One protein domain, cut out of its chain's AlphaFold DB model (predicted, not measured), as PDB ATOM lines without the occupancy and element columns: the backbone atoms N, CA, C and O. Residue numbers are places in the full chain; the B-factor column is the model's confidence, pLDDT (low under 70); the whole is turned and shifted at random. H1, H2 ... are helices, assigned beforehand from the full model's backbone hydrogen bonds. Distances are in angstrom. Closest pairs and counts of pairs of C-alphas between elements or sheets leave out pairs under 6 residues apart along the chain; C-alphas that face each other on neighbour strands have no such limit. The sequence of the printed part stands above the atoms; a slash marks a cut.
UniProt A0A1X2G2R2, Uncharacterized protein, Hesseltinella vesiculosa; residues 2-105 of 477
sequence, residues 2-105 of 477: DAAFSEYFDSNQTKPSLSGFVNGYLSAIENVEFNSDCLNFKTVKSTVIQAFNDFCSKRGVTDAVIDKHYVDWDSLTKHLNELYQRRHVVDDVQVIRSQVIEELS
ATOM      1  N   ASP A   2      30.673  20.738  11.443       48.31
ATOM      2  CA  ASP A   2      31.604  19.954  12.276       48.31
ATOM      3  C   ASP A   2      30.977  18.997  13.306       48.31
ATOM      4  O   ASP A   2      31.511  17.908  13.491       48.31
ATOM      5  N   ALA A   3      29.837  19.340  13.920       52.88
ATOM      6  CA  ALA A   3      29.229  18.519  14.979       52.88
ATOM      7  C   ALA A   3      28.582  17.216  14.462       52.88
ATOM      8  O   ALA A   3      28.857  16.147  14.989       52.88
ATOM      9  N   ALA A   4      27.797  17.286  13.380       52.16
ATOM     10  CA  ALA A   4      27.166  16.109  12.765       52.16
ATOM     11  C   ALA A   4      28.184  15.140  12.124       52.16
ATOM     12  O   ALA A   4      27.873  13.981  11.869       52.16
ATOM     13  N   PHE A   5      29.409  15.615  11.862       55.78
ATOM     14  CA  PHE A   5      30.465  14.840  11.213       55.78
ATOM     15  C   PHE A   5      31.255  13.979  12.206       55.78
ATOM     16  O   PHE A   5      31.625  12.857  11.865       55.78
ATOM     17  N   SER A   6      31.516  14.486  13.420       55.88
ATOM     18  CA  SER A   6      32.194  13.692  14.459       55.88
ATOM     19  C   SER A   6      31.383  12.439  14.789       55.88
ATOM     20  O   SER A   6      31.927  11.347  14.812       55.88
ATOM     21  N   GLU A   7      30.056  12.561  14.878       55.50
ATOM     22  CA  GLU A   7      29.162  11.432  15.167       55.50
ATOM     23  C   GLU A   7      29.140  10.348  14.069       55.50
ATOM     24  O   GLU A   7      29.069   9.154  14.371       55.50
ATOM     25  N   TYR A   8      29.235  10.730  12.789       58.09
ATOM     26  CA  TYR A   8      29.193   9.778  11.669       58.09
ATOM     27  C   TYR A   8      30.510   9.003  11.484       58.09
ATOM     28  O   TYR A   8      30.489   7.843  11.073       58.09
ATOM     29  N   PHE A   9      31.653   9.628  11.794       58.09
ATOM     30  CA  PHE A   9      32.976   9.011  11.626       58.09
ATOM     31  C   PHE A   9      33.532   8.365  12.897       58.09
ATOM     32  O   PHE A   9      34.243   7.371  12.784       58.09
ATOM     33  N   ASP A  10      33.156   8.835  14.090       56.09
ATOM     34  CA  ASP A  10      33.530   8.162  15.342       56.09
ATOM     35  C   ASP A  10      32.785   6.825  15.526       56.09
ATOM     36  O   ASP A  10      33.212   5.978  16.310       56.09
ATOM     37  N   SER A  11      31.699   6.588  14.776       52.81
ATOM     38  CA  SER A  11      30.885   5.368  14.872       52.81
ATOM     39  C   SER A  11      31.210   4.280  13.836       52.81
ATOM     40  O   SER A  11      30.855   3.124  14.058       52.81
ATOM     41  N   ASN A  12      31.924   4.592  12.746       54.19
ATOM     42  CA  ASN A  12      32.250   3.633  11.684       54.19
ATOM     43  C   ASN A  12      33.749   3.658  11.353       54.19
ATOM     44  O   ASN A  12      34.246   4.619  10.776       54.19
ATOM     45  N   GLN A  13      34.467   2.563  11.639       55.97
ATOM     46  CA  GLN A  13      35.903   2.354  11.350       55.97
ATOM     47  C   GLN A  13      36.262   2.304   9.841       55.97
ATOM     48  O   GLN A  13      37.271   1.720   9.443       55.97
ATOM     49  N   THR A  14      35.436   2.864   8.964       68.75
ATOM     50  CA  THR A  14      35.635   2.834   7.514       68.75
ATOM     51  C   THR A  14      36.330   4.099   7.034       68.75
ATOM     52  O   THR A  14      35.922   5.212   7.365       68.75
ATOM     53  N   LYS A  15      37.362   3.923   6.204       86.44
ATOM     54  CA  LYS A  15      38.099   5.019   5.564       86.44
ATOM     55  C   LYS A  15      37.141   5.966   4.823       86.44
ATOM     56  O   LYS A  15      36.261   5.467   4.117       86.44
ATOM     57  N   PRO A  16      37.311   7.299   4.916       88.44
ATOM     58  CA  PRO A  16      36.470   8.245   4.188       88.44
ATOM     59  C   PRO A  16      36.545   8.002   2.678       88.44
ATOM     60  O   PRO A  16      37.639   7.891   2.121       88.44
ATOM     61  N   SER A  17      35.394   7.949   2.007       94.00
ATOM     62  CA  SER A  17      35.307   7.828   0.548       94.00
ATOM     63  C   SER A  17      34.620   9.038  -0.084       94.00
ATOM     64  O   SER A  17      33.789   9.700   0.545       94.00
ATOM     65  N   LEU A  18      34.949   9.315  -1.347       94.25
ATOM     66  CA  LEU A  18      34.324  10.388  -2.122       94.25
ATOM     67  C   LEU A  18      32.817  10.141  -2.310       94.25
ATOM     68  O   LEU A  18      32.026  11.073  -2.187       94.25
ATOM     69  N   SER A  19      32.402   8.901  -2.570       93.31
ATOM     70  CA  SER A  19      30.982   8.542  -2.685       93.31
ATOM     71  C   SER A  19      30.213   8.746  -1.376       93.31
ATOM     72  O   SER A  19      29.112   9.300  -1.387       93.31
ATOM     73  N   GLY A  20      30.813   8.382  -0.237       90.81
ATOM     74  CA  GLY A  20      30.258   8.636   1.091       90.81
ATOM     75  C   GLY A  20      30.141  10.130   1.386       90.81
ATOM     76  O   GLY A  20      29.123  10.577   1.911       90.81
ATOM     77  N   PHE A  21      31.136  10.922   0.970       90.44
ATOM     78  CA  PHE A  21      31.092  12.379   1.070       90.44
ATOM     79  C   PHE A  21      29.944  12.980   0.249       90.44
ATOM     80  O   PHE A  21      29.183  13.792   0.768       90.44
ATOM     81  N   VAL A  22      29.761  12.553  -1.005       91.69
ATOM     82  CA  VAL A  22      28.669  13.056  -1.855       91.69
ATOM     83  C   VAL A  22      27.294  12.731  -1.272       91.69
ATOM     84  O   VAL A  22      26.442  13.614  -1.190       91.69
ATOM     85  N   ASN A  23      27.090  11.493  -0.823       88.94
ATOM     86  CA  ASN A  23      25.798  11.053  -0.293       88.94
ATOM     87  C   ASN A  23      25.489  11.652   1.087       88.94
ATOM     88  O   ASN A  23      24.347  12.013   1.359       88.94
ATOM     89  N   GLY A  24      26.497  11.771   1.956       86.19
ATOM     90  CA  GLY A  24      26.334  12.300   3.312       86.19
ATOM     91  C   GLY A  24      26.267  13.825   3.387       86.19
ATOM     92  O   GLY A  24      25.739  14.365   4.356       86.19
ATOM     93  N   TYR A  25      26.783  14.530   2.373       81.88
ATOM     94  CA  TYR A  25      26.970  15.983   2.413       81.88
ATOM     95  C   TYR A  25      26.424  16.690   1.178       81.88
ATOM     96  O   TYR A  25      26.925  17.749   0.794       81.88
ATOM     97  N   LEU A  26      25.348  16.157   0.593       84.25
ATOM     98  CA  LEU A  26      24.686  16.778  -0.551       84.25
ATOM     99  C   LEU A  26      24.360  18.254  -0.273       84.25
ATOM    100  O   LEU A  26      24.758  19.114  -1.047       84.25
ATOM    101  N   SER A  27      23.790  18.581   0.892       79.19
ATOM    102  CA  SER A  27      23.499  19.974   1.275       79.19
ATOM    103  C   SER A  27      24.739  20.867   1.412       79.19
ATOM    104  O   SER A  27      24.643  22.080   1.253       79.19
ATOM    105  N   ALA A  28      25.918  20.314   1.709       78.69
ATOM    106  CA  ALA A  28      27.165  21.082   1.690       78.69
ATOM    107  C   ALA A  28      27.599  21.377   0.250       78.69
ATOM    108  O   ALA A  28      27.965  22.506  -0.067       78.69
ATOM    109  N   ILE A  29      27.505  20.366  -0.617       85.88
ATOM    110  CA  ILE A  29      27.842  20.450  -2.043       85.88
ATOM    111  C   ILE A  29      26.917  21.438  -2.766       85.88
ATOM    112  O   ILE A  29      27.380  22.224  -3.587       85.88
ATOM    113  N   GLU A  30      25.632  21.469  -2.411       85.25
ATOM    114  CA  GLU A  30      24.651  22.442  -2.912       85.25
ATOM    115  C   GLU A  30      25.022  23.902  -2.599       85.25
ATOM    116  O   GLU A  30      24.560  24.821  -3.274       85.25
ATOM    117  N   ASN A  31      25.844  24.134  -1.574       81.12
ATOM    118  CA  ASN A  31      26.288  25.464  -1.155       81.12
ATOM    119  C   ASN A  31      27.693  25.820  -1.652       81.12
ATOM    120  O   ASN A  31      28.203  26.885  -1.312       81.12
ATOM    121  N   VAL A  32      28.319  24.962  -2.460       82.75
ATOM    122  CA  VAL A  32      29.577  25.302  -3.123       82.75
ATOM    123  C   VAL A  32      29.301  26.323  -4.229       82.75
ATOM    124  O   VAL A  32      28.412  26.136  -5.067       82.75
ATOM    125  N   GLU A  33      30.068  27.412  -4.232       77.44
ATOM    126  CA  GLU A  33      30.058  28.389  -5.320       77.44
ATOM    127  C   GLU A  33      30.744  27.794  -6.553       77.44
ATOM    128  O   GLU A  33      31.914  27.404  -6.526       77.44
ATOM    129  N   PHE A  34      29.998  27.708  -7.650       80.06
ATOM    130  CA  PHE A  34      30.507  27.297  -8.946       80.06
ATOM    131  C   PHE A  34      30.598  28.528  -9.854       80.06
ATOM    132  O   PHE A  34      29.619  29.239 -10.048       80.06
ATOM    133  N   ASN A  35      31.760  28.754 -10.468       68.50
ATOM    134  CA  ASN A  35      32.035  29.931 -11.309       68.50
ATOM    135  C   ASN A  35      31.410  29.858 -12.726       68.50
ATOM    136  O   ASN A  35      32.050  30.265 -13.695       68.50
ATOM    137  N   SER A  36      30.220  29.271 -12.897       66.94
ATOM    138  CA  SER A  36      29.598  29.078 -14.219       66.94
ATOM    139  C   SER A  36      28.072  29.029 -14.150       66.94
ATOM    140  O   SER A  36      27.524  28.274 -13.352       66.94
ATOM    141  N   ASP A  37      27.406  29.730 -15.076       56.44
ATOM    142  CA  ASP A  37      25.936  29.794 -15.219       56.44
ATOM    143  C   ASP A  37      25.296  28.449 -15.620       56.44
ATOM    144  O   ASP A  37      24.090  28.243 -15.504       56.44
ATOM    145  N   CYS A  38      26.105  27.517 -16.126       62.47
ATOM    146  CA  CYS A  38      25.698  26.149 -16.421       62.47
ATOM    147  C   CYS A  38      26.797  25.191 -15.966       62.47
ATOM    148  O   CYS A  38      27.963  25.306 -16.373       62.47
ATOM    149  N   LEU A  39      26.435  24.245 -15.106       82.31
ATOM    150  CA  LEU A  39      27.367  23.279 -14.551       82.31
ATOM    151  C   LEU A  39      27.459  22.092 -15.499       82.31
ATOM    152  O   LEU A  39      26.542  21.280 -15.603       82.31
ATOM    153  N   ASN A  40      28.579  21.976 -16.208       87.69
ATOM    154  CA  ASN A  40      28.871  20.753 -16.943       87.69
ATOM    155  C   ASN A  40      29.477  19.698 -16.001       87.69
ATOM    156  O   ASN A  40      30.122  20.021 -15.000       87.69
ATOM    157  N   PHE A  41      29.314  18.429 -16.377       86.88
ATOM    158  CA  PHE A  41      29.817  17.264 -15.642       86.88
ATOM    159  C   PHE A  41      31.285  17.398 -15.205       86.88
ATOM    160  O   PHE A  41      31.640  17.026 -14.086       86.88
ATOM    161  N   LYS A  42      32.162  17.932 -16.072       89.19
ATOM    162  CA  LYS A  42      33.601  18.028 -15.776       89.19
ATOM    163  C   LYS A  42      33.853  19.018 -14.644       89.19
ATOM    164  O   LYS A  42      34.629  18.704 -13.743       89.19
ATOM    165  N   THR A  43      33.172  20.161 -14.678       86.88
ATOM    166  CA  THR A  43      33.261  21.190 -13.641       86.88
ATOM    167  C   THR A  43      32.778  20.639 -12.304       86.88
ATOM    168  O   THR A  43      33.559  20.629 -11.355       86.88
ATOM    169  N   VAL A  44      31.561  20.075 -12.252       89.94
ATOM    170  CA  VAL A  44      30.984  19.495 -11.021       89.94
ATOM    171  C   VAL A  44      31.927  18.473 -10.407       89.94
ATOM    172  O   VAL A  44      32.280  18.563  -9.233       89.94
ATOM    173  N   LYS A  45      32.410  17.540 -11.229       93.31
ATOM    174  CA  LYS A  45      33.333  16.498 -10.793       93.31
ATOM    175  C   LYS A  45      34.626  17.056 -10.207       93.31
ATOM    176  O   LYS A  45      35.042  16.616  -9.139       93.31
ATOM    177  N   SER A  46      35.269  18.005 -10.889       92.25
ATOM    178  CA  SER A  46      36.528  18.588 -10.409       92.25
ATOM    179  C   SER A  46      36.356  19.349  -9.093       92.25
ATOM    180  O   SER A  46      37.136  19.142  -8.167       92.25
ATOM    181  N   THR A  47      35.294  20.149  -8.973       90.31
ATOM    182  CA  THR A  47      35.020  20.961  -7.784       90.31
ATOM    183  C   THR A  47      34.667  20.097  -6.577       90.31
ATOM    184  O   THR A  47      35.175  20.334  -5.487       90.31
ATOM    185  N   VAL A  48      33.843  19.060  -6.757       92.12
ATOM    186  CA  VAL A  48      33.460  18.151  -5.663       92.12
ATOM    187  C   VAL A  48      34.655  17.325  -5.181       92.12
ATOM    188  O   VAL A  48      34.822  17.142  -3.978       92.12
ATOM    189  N   ILE A  49      35.525  16.872  -6.094       94.31
ATOM    190  CA  ILE A  49      36.777  16.194  -5.721       94.31
ATOM    191  C   ILE A  49      37.691  17.143  -4.939       94.31
ATOM    192  O   ILE A  49      38.259  16.736  -3.928       94.31
ATOM    193  N   GLN A  50      37.817  18.400  -5.372       92.69
ATOM    194  CA  GLN A  50      38.610  19.393  -4.648       92.69
ATOM    195  C   GLN A  50      38.046  19.637  -3.245       92.69
ATOM    196  O   GLN A  50      38.792  19.563  -2.273       92.69
ATOM    197  N   ALA A  51      36.729  19.824  -3.125       90.19
ATOM    198  CA  ALA A  51      36.061  20.005  -1.840       90.19
ATOM    199  C   ALA A  51      36.287  18.812  -0.898       90.19
ATOM    200  O   ALA A  51      36.545  19.007   0.289       90.19
ATOM    201  N   PHE A  52      36.255  17.583  -1.423       93.69
ATOM    202  CA  PHE A  52      36.566  16.373  -0.659       93.69
ATOM    203  C   PHE A  52      38.037  16.308  -0.211       93.69
ATOM    204  O   PHE A  52      38.324  15.948   0.931       93.69
ATOM    205  N   ASN A  53      38.979  16.685  -1.077       92.38
ATOM    206  CA  ASN A  53      40.403  16.710  -0.733       92.38
ATOM    207  C   ASN A  53      40.719  17.778   0.321       92.38
ATOM    208  O   ASN A  53      41.453  17.507   1.275       92.38
ATOM    209  N   ASP A  54      40.139  18.971   0.185       89.50
ATOM    210  CA  ASP A  54      40.268  20.056   1.161       89.50
ATOM    211  C   ASP A  54      39.675  19.635   2.506       89.50
ATOM    212  O   ASP A  54      40.248  19.898   3.566       89.50
ATOM    213  N   PHE A  55      38.542  18.933   2.455       87.00
ATOM    214  CA  PHE A  55      37.893  18.352   3.617       87.00
ATOM    215  C   PHE A  55      38.810  17.353   4.349       87.00
ATOM    216  O   PHE A  55      39.026  17.491   5.555       87.00
ATOM    217  N   CYS A  56      39.399  16.392   3.631       90.06
ATOM    218  CA  CYS A  56      40.309  15.399   4.213       90.06
ATOM    219  C   CYS A  56      41.577  16.049   4.783       90.06
ATOM    220  O   CYS A  56      41.986  15.742   5.905       90.06
ATOM    221  N   SER A  57      42.154  17.002   4.046       90.81
ATOM    222  CA  SER A  57      43.381  17.708   4.432       90.81
ATOM    223  C   SER A  57      43.203  18.493   5.731       90.81
ATOM    224  O   SER A  57      44.042  18.405   6.626       90.81
ATOM    225  N   LYS A  58      42.077  19.204   5.886       90.12
ATOM    226  CA  LYS A  58      41.754  19.959   7.112       90.12
ATOM    227  C   LYS A  58      41.629  19.081   8.359       90.12
ATOM    228  O   LYS A  58      41.773  19.589   9.466       90.12
ATOM    229  N   ARG A  59      41.362  17.783   8.190       85.94
ATOM    230  CA  ARG A  59      41.193  16.817   9.285       85.94
ATOM    231  C   ARG A  59      42.377  15.869   9.455       85.94
ATOM    232  O   ARG A  59      42.296  14.948  10.258       85.94
ATOM    233  N   GLY A  60      43.465  16.078   8.711       90.94
ATOM    234  CA  GLY A  60      44.639  15.208   8.770       90.94
ATOM    235  C   GLY A  60      44.368  13.775   8.300       90.94
ATOM    236  O   GLY A  60      45.091  12.863   8.688       90.94
ATOM    237  N   VAL A  61      43.332  13.557   7.481       91.19
ATOM    238  CA  VAL A  61      43.022  12.239   6.913       91.19
ATOM    239  C   VAL A  61      43.952  11.988   5.731       91.19
ATOM    240  O   VAL A  61      43.835  12.639   4.694       91.19
ATOM    241  N   THR A  62      44.862  11.026   5.869       89.88
ATOM    242  CA  THR A  62      45.860  10.705   4.833       89.88
ATOM    243  C   THR A  62      45.491   9.511   3.956       89.88
ATOM    244  O   THR A  62      46.135   9.291   2.935       89.88
ATOM    245  N   ASP A  63      44.484   8.721   4.330       91.31
ATOM    246  CA  ASP A  63      44.128   7.459   3.668       91.31
ATOM    247  C   ASP A  63      42.714   7.448   3.058       91.31
ATOM    248  O   ASP A  63      42.099   6.390   2.900       91.31
ATOM    249  N   ALA A  64      42.216   8.625   2.674       91.94
ATOM    250  CA  ALA A  64      40.938   8.789   1.989       91.94
ATOM    251  C   ALA A  64      40.908   8.092   0.612       91.94
ATOM    252  O   ALA A  64      41.896   8.072  -0.128       91.94
ATOM    253  N   VAL A  65      39.747   7.553   0.238       94.44
ATOM    254  CA  VAL A  65      39.543   6.806  -1.013       94.44
ATOM    255  C   VAL A  65      38.803   7.666  -2.043       94.44
ATOM    256  O   VAL A  65      37.655   8.058  -1.841       94.44
ATOM    257  N   ILE A  66      39.430   7.915  -3.200       93.38
ATOM    258  CA  ILE A  66      38.810   8.629  -4.333       93.38
ATOM    259  C   ILE A  66      38.116   7.620  -5.259       93.38
ATOM    260  O   ILE A  66      38.576   7.298  -6.359       93.38
ATOM    261  N   ASP A  67      36.972   7.116  -4.822       94.12
ATOM    262  CA  ASP A  67      36.163   6.100  -5.500       94.12
ATOM    263  C   ASP A  67      35.210   6.710  -6.552       94.12
ATOM    264  O   ASP A  67      34.024   6.401  -6.638       94.12
ATOM    265  N   LYS A  68      35.761   7.564  -7.424       92.44
ATOM    266  CA  LYS A  68      35.037   8.401  -8.408       92.44
ATOM    267  C   LYS A  68      34.042   7.679  -9.329       92.44
ATOM    268  O   LYS A  68      33.278   8.357 -10.008       92.44
ATOM    269  N   HIS A  69      34.108   6.356  -9.438       94.00
ATOM    270  CA  HIS A  69      33.218   5.545 -10.273       94.00
ATOM    271  C   HIS A  69      31.899   5.183  -9.571       94.00
ATOM    272  O   HIS A  69      30.961   4.789 -10.251       94.00
ATOM    273  N   TYR A  70      31.818   5.354  -8.247       92.88
ATOM    274  CA  TYR A  70      30.617   5.088  -7.443       92.88
ATOM    275  C   TYR A  70      29.733   6.324  -7.232       92.88
ATOM    276  O   TYR A  70      28.683   6.234  -6.605       92.88
ATOM    277  N   VAL A  71      30.147   7.482  -7.749       93.12
ATOM    278  CA  VAL A  71      29.341   8.704  -7.736       93.12
ATOM    279  C   VAL A  71      28.547   8.787  -9.037       93.12
ATOM    280  O   VAL A  71      29.135   8.806 -10.121       93.12
ATOM    281  N   ASP A  72      27.221   8.889  -8.927       94.94
ATOM    282  CA  ASP A  72      26.343   9.228 -10.050       94.94
ATOM    283  C   ASP A  72      26.453  10.727 -10.363       94.94
ATOM    284  O   ASP A  72      25.685  11.577  -9.904       94.94
ATOM    285  N   TRP A  73      27.490  11.056 -11.124       92.88
ATOM    286  CA  TRP A  73      27.807  12.426 -11.505       92.88
ATOM    287  C   TRP A  73      26.741  13.070 -12.387       92.88
ATOM    288  O   TRP A  73      26.600  14.290 -12.335       92.88
ATOM    289  N   ASP A  74      26.016  12.295 -13.194       88.19
ATOM    290  CA  ASP A  74      24.987  12.834 -14.083       88.19
ATOM    291  C   ASP A  74      23.772  13.275 -13.266       88.19
ATOM    292  O   ASP A  74      23.293  14.402 -13.434       88.19
ATOM    293  N   SER A  75      23.339  12.444 -12.313       91.00
ATOM    294  CA  SER A  75      22.277  12.793 -11.366       91.00
ATOM    295  C   SER A  75      22.659  13.996 -10.497       91.00
ATOM    296  O   SER A  75      21.897  14.962 -10.406       91.00
ATOM    297  N   LEU A  76      23.882  14.015  -9.950       91.56
ATOM    298  CA  LEU A  76      24.380  15.142  -9.154       91.56
ATOM    299  C   LEU A  76      24.471  16.439  -9.974       91.56
ATOM    300  O   LEU A  76      24.051  17.499  -9.514       91.56
ATOM    301  N   THR A  77      24.989  16.368 -11.205       91.00
ATOM    302  CA  THR A  77      25.101  17.533 -12.100       91.00
ATOM    303  C   THR A  77      23.725  18.076 -12.469       91.00
ATOM    304  O   THR A  77      23.526  19.291 -12.488       91.00
ATOM    305  N   LYS A  78      22.758  17.195 -12.744       88.75
ATOM    306  CA  LYS A  78      21.376  17.591 -13.021       88.75
ATOM    307  C   LYS A  78      20.751  18.300 -11.816       88.75
ATOM    308  O   LYS A  78      20.231  19.399 -11.975       88.75
ATOM    309  N   HIS A  79      20.867  17.714 -10.626       91.12
ATOM    310  CA  HIS A  79      20.347  18.282  -9.377       91.12
ATOM    311  C   HIS A  79      20.925  19.671  -9.078       91.12
ATOM    312  O   HIS A  79      20.184  20.617  -8.812       91.12
ATOM    313  N   LEU A  80      22.248  19.831  -9.198       89.38
ATOM    314  CA  LEU A  80      22.902  21.121  -8.974       89.38
ATOM    315  C   LEU A  80      22.493  22.170 -10.015       89.38
ATOM    316  O   LEU A  80      22.271  23.319  -9.645       89.38
ATOM    317  N   ASN A  81      22.325  21.795 -11.288       83.88
ATOM    318  CA  ASN A  81      21.802  22.712 -12.307       83.88
ATOM    319  C   ASN A  81      20.361  23.153 -12.008       83.88
ATOM    320  O   ASN A  81      20.051  24.331 -12.157       83.88
ATOM    321  N   GLU A  82      19.486  22.246 -11.564       82.88
ATOM    322  CA  GLU A  82      18.114  22.596 -11.171       82.88
ATOM    323  C   GLU A  82      18.096  23.568  -9.981       82.88
ATOM    324  O   GLU A  82      17.322  24.528  -9.970       82.88
ATOM    325  N   LEU A  83      18.974  23.365  -8.994       81.00
ATOM    326  CA  LEU A  83      19.130  24.278  -7.860       81.00
ATOM    327  C   LEU A  83      19.698  25.639  -8.267       81.00
ATOM    328  O   LEU A  83      19.166  26.661  -7.831       81.00
ATOM    329  N   TYR A  84      20.729  25.672  -9.115       79.00
ATOM    330  CA  TYR A  84      21.299  26.920  -9.631       79.00
ATOM    331  C   TYR A  84      20.267  27.701 -10.441       79.00
ATOM    332  O   TYR A  84      20.076  28.885 -10.189       79.00
ATOM    333  N   GLN A  85      19.516  27.045 -11.327       72.56
ATOM    334  CA  GLN A  85      18.423  27.689 -12.060       72.56
ATOM    335  C   GLN A  85      17.371  28.282 -11.115       72.56
ATOM    336  O   GLN A  85      16.925  29.405 -11.329       72.56
ATOM    337  N   ARG A  86      17.002  27.578 -10.036       70.81
ATOM    338  CA  ARG A  86      16.069  28.116  -9.030       70.81
ATOM    339  C   ARG A  86      16.641  29.326  -8.288       70.81
ATOM    340  O   ARG A  86      15.900  30.281  -8.079       70.81
ATOM    341  N   ARG A  87      17.923  29.302  -7.900       71.56
ATOM    342  CA  ARG A  87      18.597  30.428  -7.222       71.56
ATOM    343  C   ARG A  87      18.723  31.641  -8.141       71.56
ATOM    344  O   ARG A  87      18.257  32.707  -7.764       71.56
ATOM    345  N   HIS A  88      19.196  31.448  -9.372       64.69
ATOM    346  CA  HIS A  88      19.264  32.505 -10.382       64.69
ATOM    347  C   HIS A  88      17.897  33.132 -10.653       64.69
ATOM    348  O   HIS A  88      17.798  34.347 -10.703       64.69
ATOM    349  N   VAL A  89      16.818  32.348 -10.732       52.12
ATOM    350  CA  VAL A  89      15.464  32.907 -10.889       52.12
ATOM    351  C   VAL A  89      15.055  33.769  -9.687       52.12
ATOM    352  O   VAL A  89      14.400  34.791  -9.870       52.12
ATOM    353  N   VAL A  90      15.422  33.392  -8.458       52.41
ATOM    354  CA  VAL A  90      15.115  34.183  -7.251       52.41
ATOM    355  C   VAL A  90      15.952  35.461  -7.191       52.41
ATOM    356  O   VAL A  90      15.396  36.529  -6.918       52.41
ATOM    357  N   ASP A  91      17.247  35.369  -7.488       52.69
ATOM    358  CA  ASP A  91      18.168  36.507  -7.497       52.69
ATOM    359  C   ASP A  91      17.829  37.477  -8.635       52.69
ATOM    360  O   ASP A  91      17.729  38.680  -8.400       52.69
ATOM    361  N   ASP A  92      17.500  36.972  -9.827       47.62
ATOM    362  CA  ASP A  92      16.999  37.771 -10.947       47.62
ATOM    363  C   ASP A  92      15.696  38.476 -10.571       47.62
ATOM    364  O   ASP A  92      15.527  39.657 -10.859       47.62
ATOM    365  N   VAL A  93      14.771  37.804  -9.879       46.72
ATOM    366  CA  VAL A  93      13.524  38.431  -9.417       46.72
ATOM    367  C   VAL A  93      13.796  39.527  -8.381       46.72
ATOM    368  O   VAL A  93      13.138  40.568  -8.434       46.72
ATOM    369  N   GLN A  94      14.753  39.354  -7.464       50.44
ATOM    370  CA  GLN A  94      15.114  40.392  -6.487       50.44
ATOM    371  C   GLN A  94      15.876  41.567  -7.113       50.44
ATOM    372  O   GLN A  94      15.575  42.724  -6.800       50.44
ATOM    373  N   VAL A  95      16.812  41.294  -8.021       54.00
ATOM    374  CA  VAL A  95      17.547  42.309  -8.786       54.00
ATOM    375  C   VAL A  95      16.582  43.086  -9.672       54.00
ATOM    376  O   VAL A  95      16.591  44.312  -9.641       54.00
ATOM    377  N   ILE A  96      15.673  42.411 -10.378       49.34
ATOM    378  CA  ILE A  96      14.647  43.055 -11.206       49.34
ATOM    379  C   ILE A  96      13.671  43.845 -10.340       49.34
ATOM    380  O   ILE A  96      13.293  44.947 -10.723       49.34
ATOM    381  N   ARG A  97      13.275  43.345  -9.164       52.09
ATOM    382  CA  ARG A  97      12.431  44.105  -8.230       52.09
ATOM    383  C   ARG A  97      13.125  45.387  -7.777       52.09
ATOM    384  O   ARG A  97      12.490  46.434  -7.764       52.09
ATOM    385  N   SER A  98      14.416  45.315  -7.464       55.62
ATOM    386  CA  SER A  98      15.220  46.469  -7.050       55.62
ATOM    387  C   SER A  98      15.441  47.451  -8.204       55.62
ATOM    388  O   SER A  98      15.212  48.640  -8.029       55.62
ATOM    389  N   GLN A  99      15.756  46.957  -9.406       53.81
ATOM    390  CA  GLN A  99      15.903  47.762 -10.624       53.81
ATOM    391  C   GLN A  99      14.589  48.409 -11.054       53.81
ATOM    392  O   GLN A  99      14.591  49.559 -11.455       53.81
ATOM    393  N   VAL A 100      13.455  47.711 -10.959       51.41
ATOM    394  CA  VAL A 100      12.135  48.280 -11.269       51.41
ATOM    395  C   VAL A 100      11.765  49.351 -10.249       51.41
ATOM    396  O   VAL A 100      11.263  50.397 -10.641       51.41
ATOM    397  N   ILE A 101      12.037  49.134  -8.960       55.78
ATOM    398  CA  ILE A 101      11.834  50.162  -7.932       55.78
ATOM    399  C   ILE A 101      12.749  51.364  -8.199       55.78
ATOM    400  O   ILE A 101      12.275  52.493  -8.146       55.78
ATOM    401  N   GLU A 102      14.016  51.154  -8.550       54.62
ATOM    402  CA  GLU A 102      14.975  52.223  -8.855       54.62
ATOM    403  C   GLU A 102      14.623  52.983 -10.150       54.62
ATOM    404  O   GLU A 102      14.596  54.211 -10.147       54.62
ATOM    405  N   GLU A 103      14.260  52.284 -11.230       51.28
ATOM    406  CA  GLU A 103      13.792  52.852 -12.508       51.28
ATOM    407  C   GLU A 103      12.496  53.661 -12.344       51.28
ATOM    408  O   GLU A 103      12.299  54.650 -13.045       51.28
ATOM    409  N   LEU A 104      11.612  53.255 -11.426       51.41
ATOM    410  CA  LEU A 104      10.379  53.984 -11.108       51.41
ATOM    411  C   LEU A 104      10.611  55.146 -10.127       51.41
ATOM    412  O   LEU A 104       9.840  56.102 -10.134       51.41
ATOM    413  N   SER A 105      11.652  55.075  -9.292       47.22
ATOM    414  CA  SER A 105      11.997  56.113  -8.302       47.22
ATOM    415  C   SER A 105      12.855  57.229  -8.894       47.22
ATOM    416  O   SER A 105      12.816  58.366  -8.425       47.22
TER     417      SER A 105
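AT A GLANCE: This is residues 2 to 105 of the 477 residues of an uncharacterized protein of Hesseltinella vesiculosa (UniProt A0A1X2G2R2). Picture an L of two helices, H4 and H5, which meet near their first turns; short H2 crosses H4, H3 sits between H2, H4 and H5, and H1 lies away from the other helices. Residues 89 to 105 of H5 stick out from the body as an arm, which makes the length. The 104 printed residues hold five named helices, H1 to H5 in chain order, and no named strand; the class is all helix. The whole is loose, with a radius of gyration of the C-alphas of 17.7 A, and spans 62 by 29 by 18 A.

HOW THE PARTS SIT: Begin at H5, residues 73 to 105, whose residues 73 to 77 touch residues 41 to 45 of H4, residues 41 to 58. Their closest C-alphas, Phe 41 and Thr 77, are 5.9 A apart, and their lines are about perpendicular at 84 degrees. Look next at H2, residues 18 to 24: it touches residues 48 to 52 of H4, about perpendicular at 87 degrees, with closest C-alphas Leu 18 and Phe 52 at 6.6 A. H3, residues 26 to 29, is close to but not clearly touching H4, with closest C-alphas Ile 29 and Val 48 at 7.1 A. H1, residues 2 to 10, touches no helix. Every O i to N i+4 pair is within hydrogen-bond range in H2, H4 and H5, against 3 of 5 in H1; H3 is too short for one.

IN THESE COORDINATES: Find C-alpha 73 at (27.807, 12.426, -11.505); from there H5 runs 46.6 A to C-alpha 105 at (11.997, 56.113, -8.302). H4 measures 25.8 A, H1 12.3 A, H2 9.9 A and H3 5.1 A.

THE WHOLE: The C-alphas of Gln 13 and Ser 105, the two farthest apart, are 62.0 A apart. The printed part has no cut; the links H3 to H4 and H4 to H5 are long. Look for pLDDT under 70 at residues 2 to 14, 35 to 38 and 88 to 105.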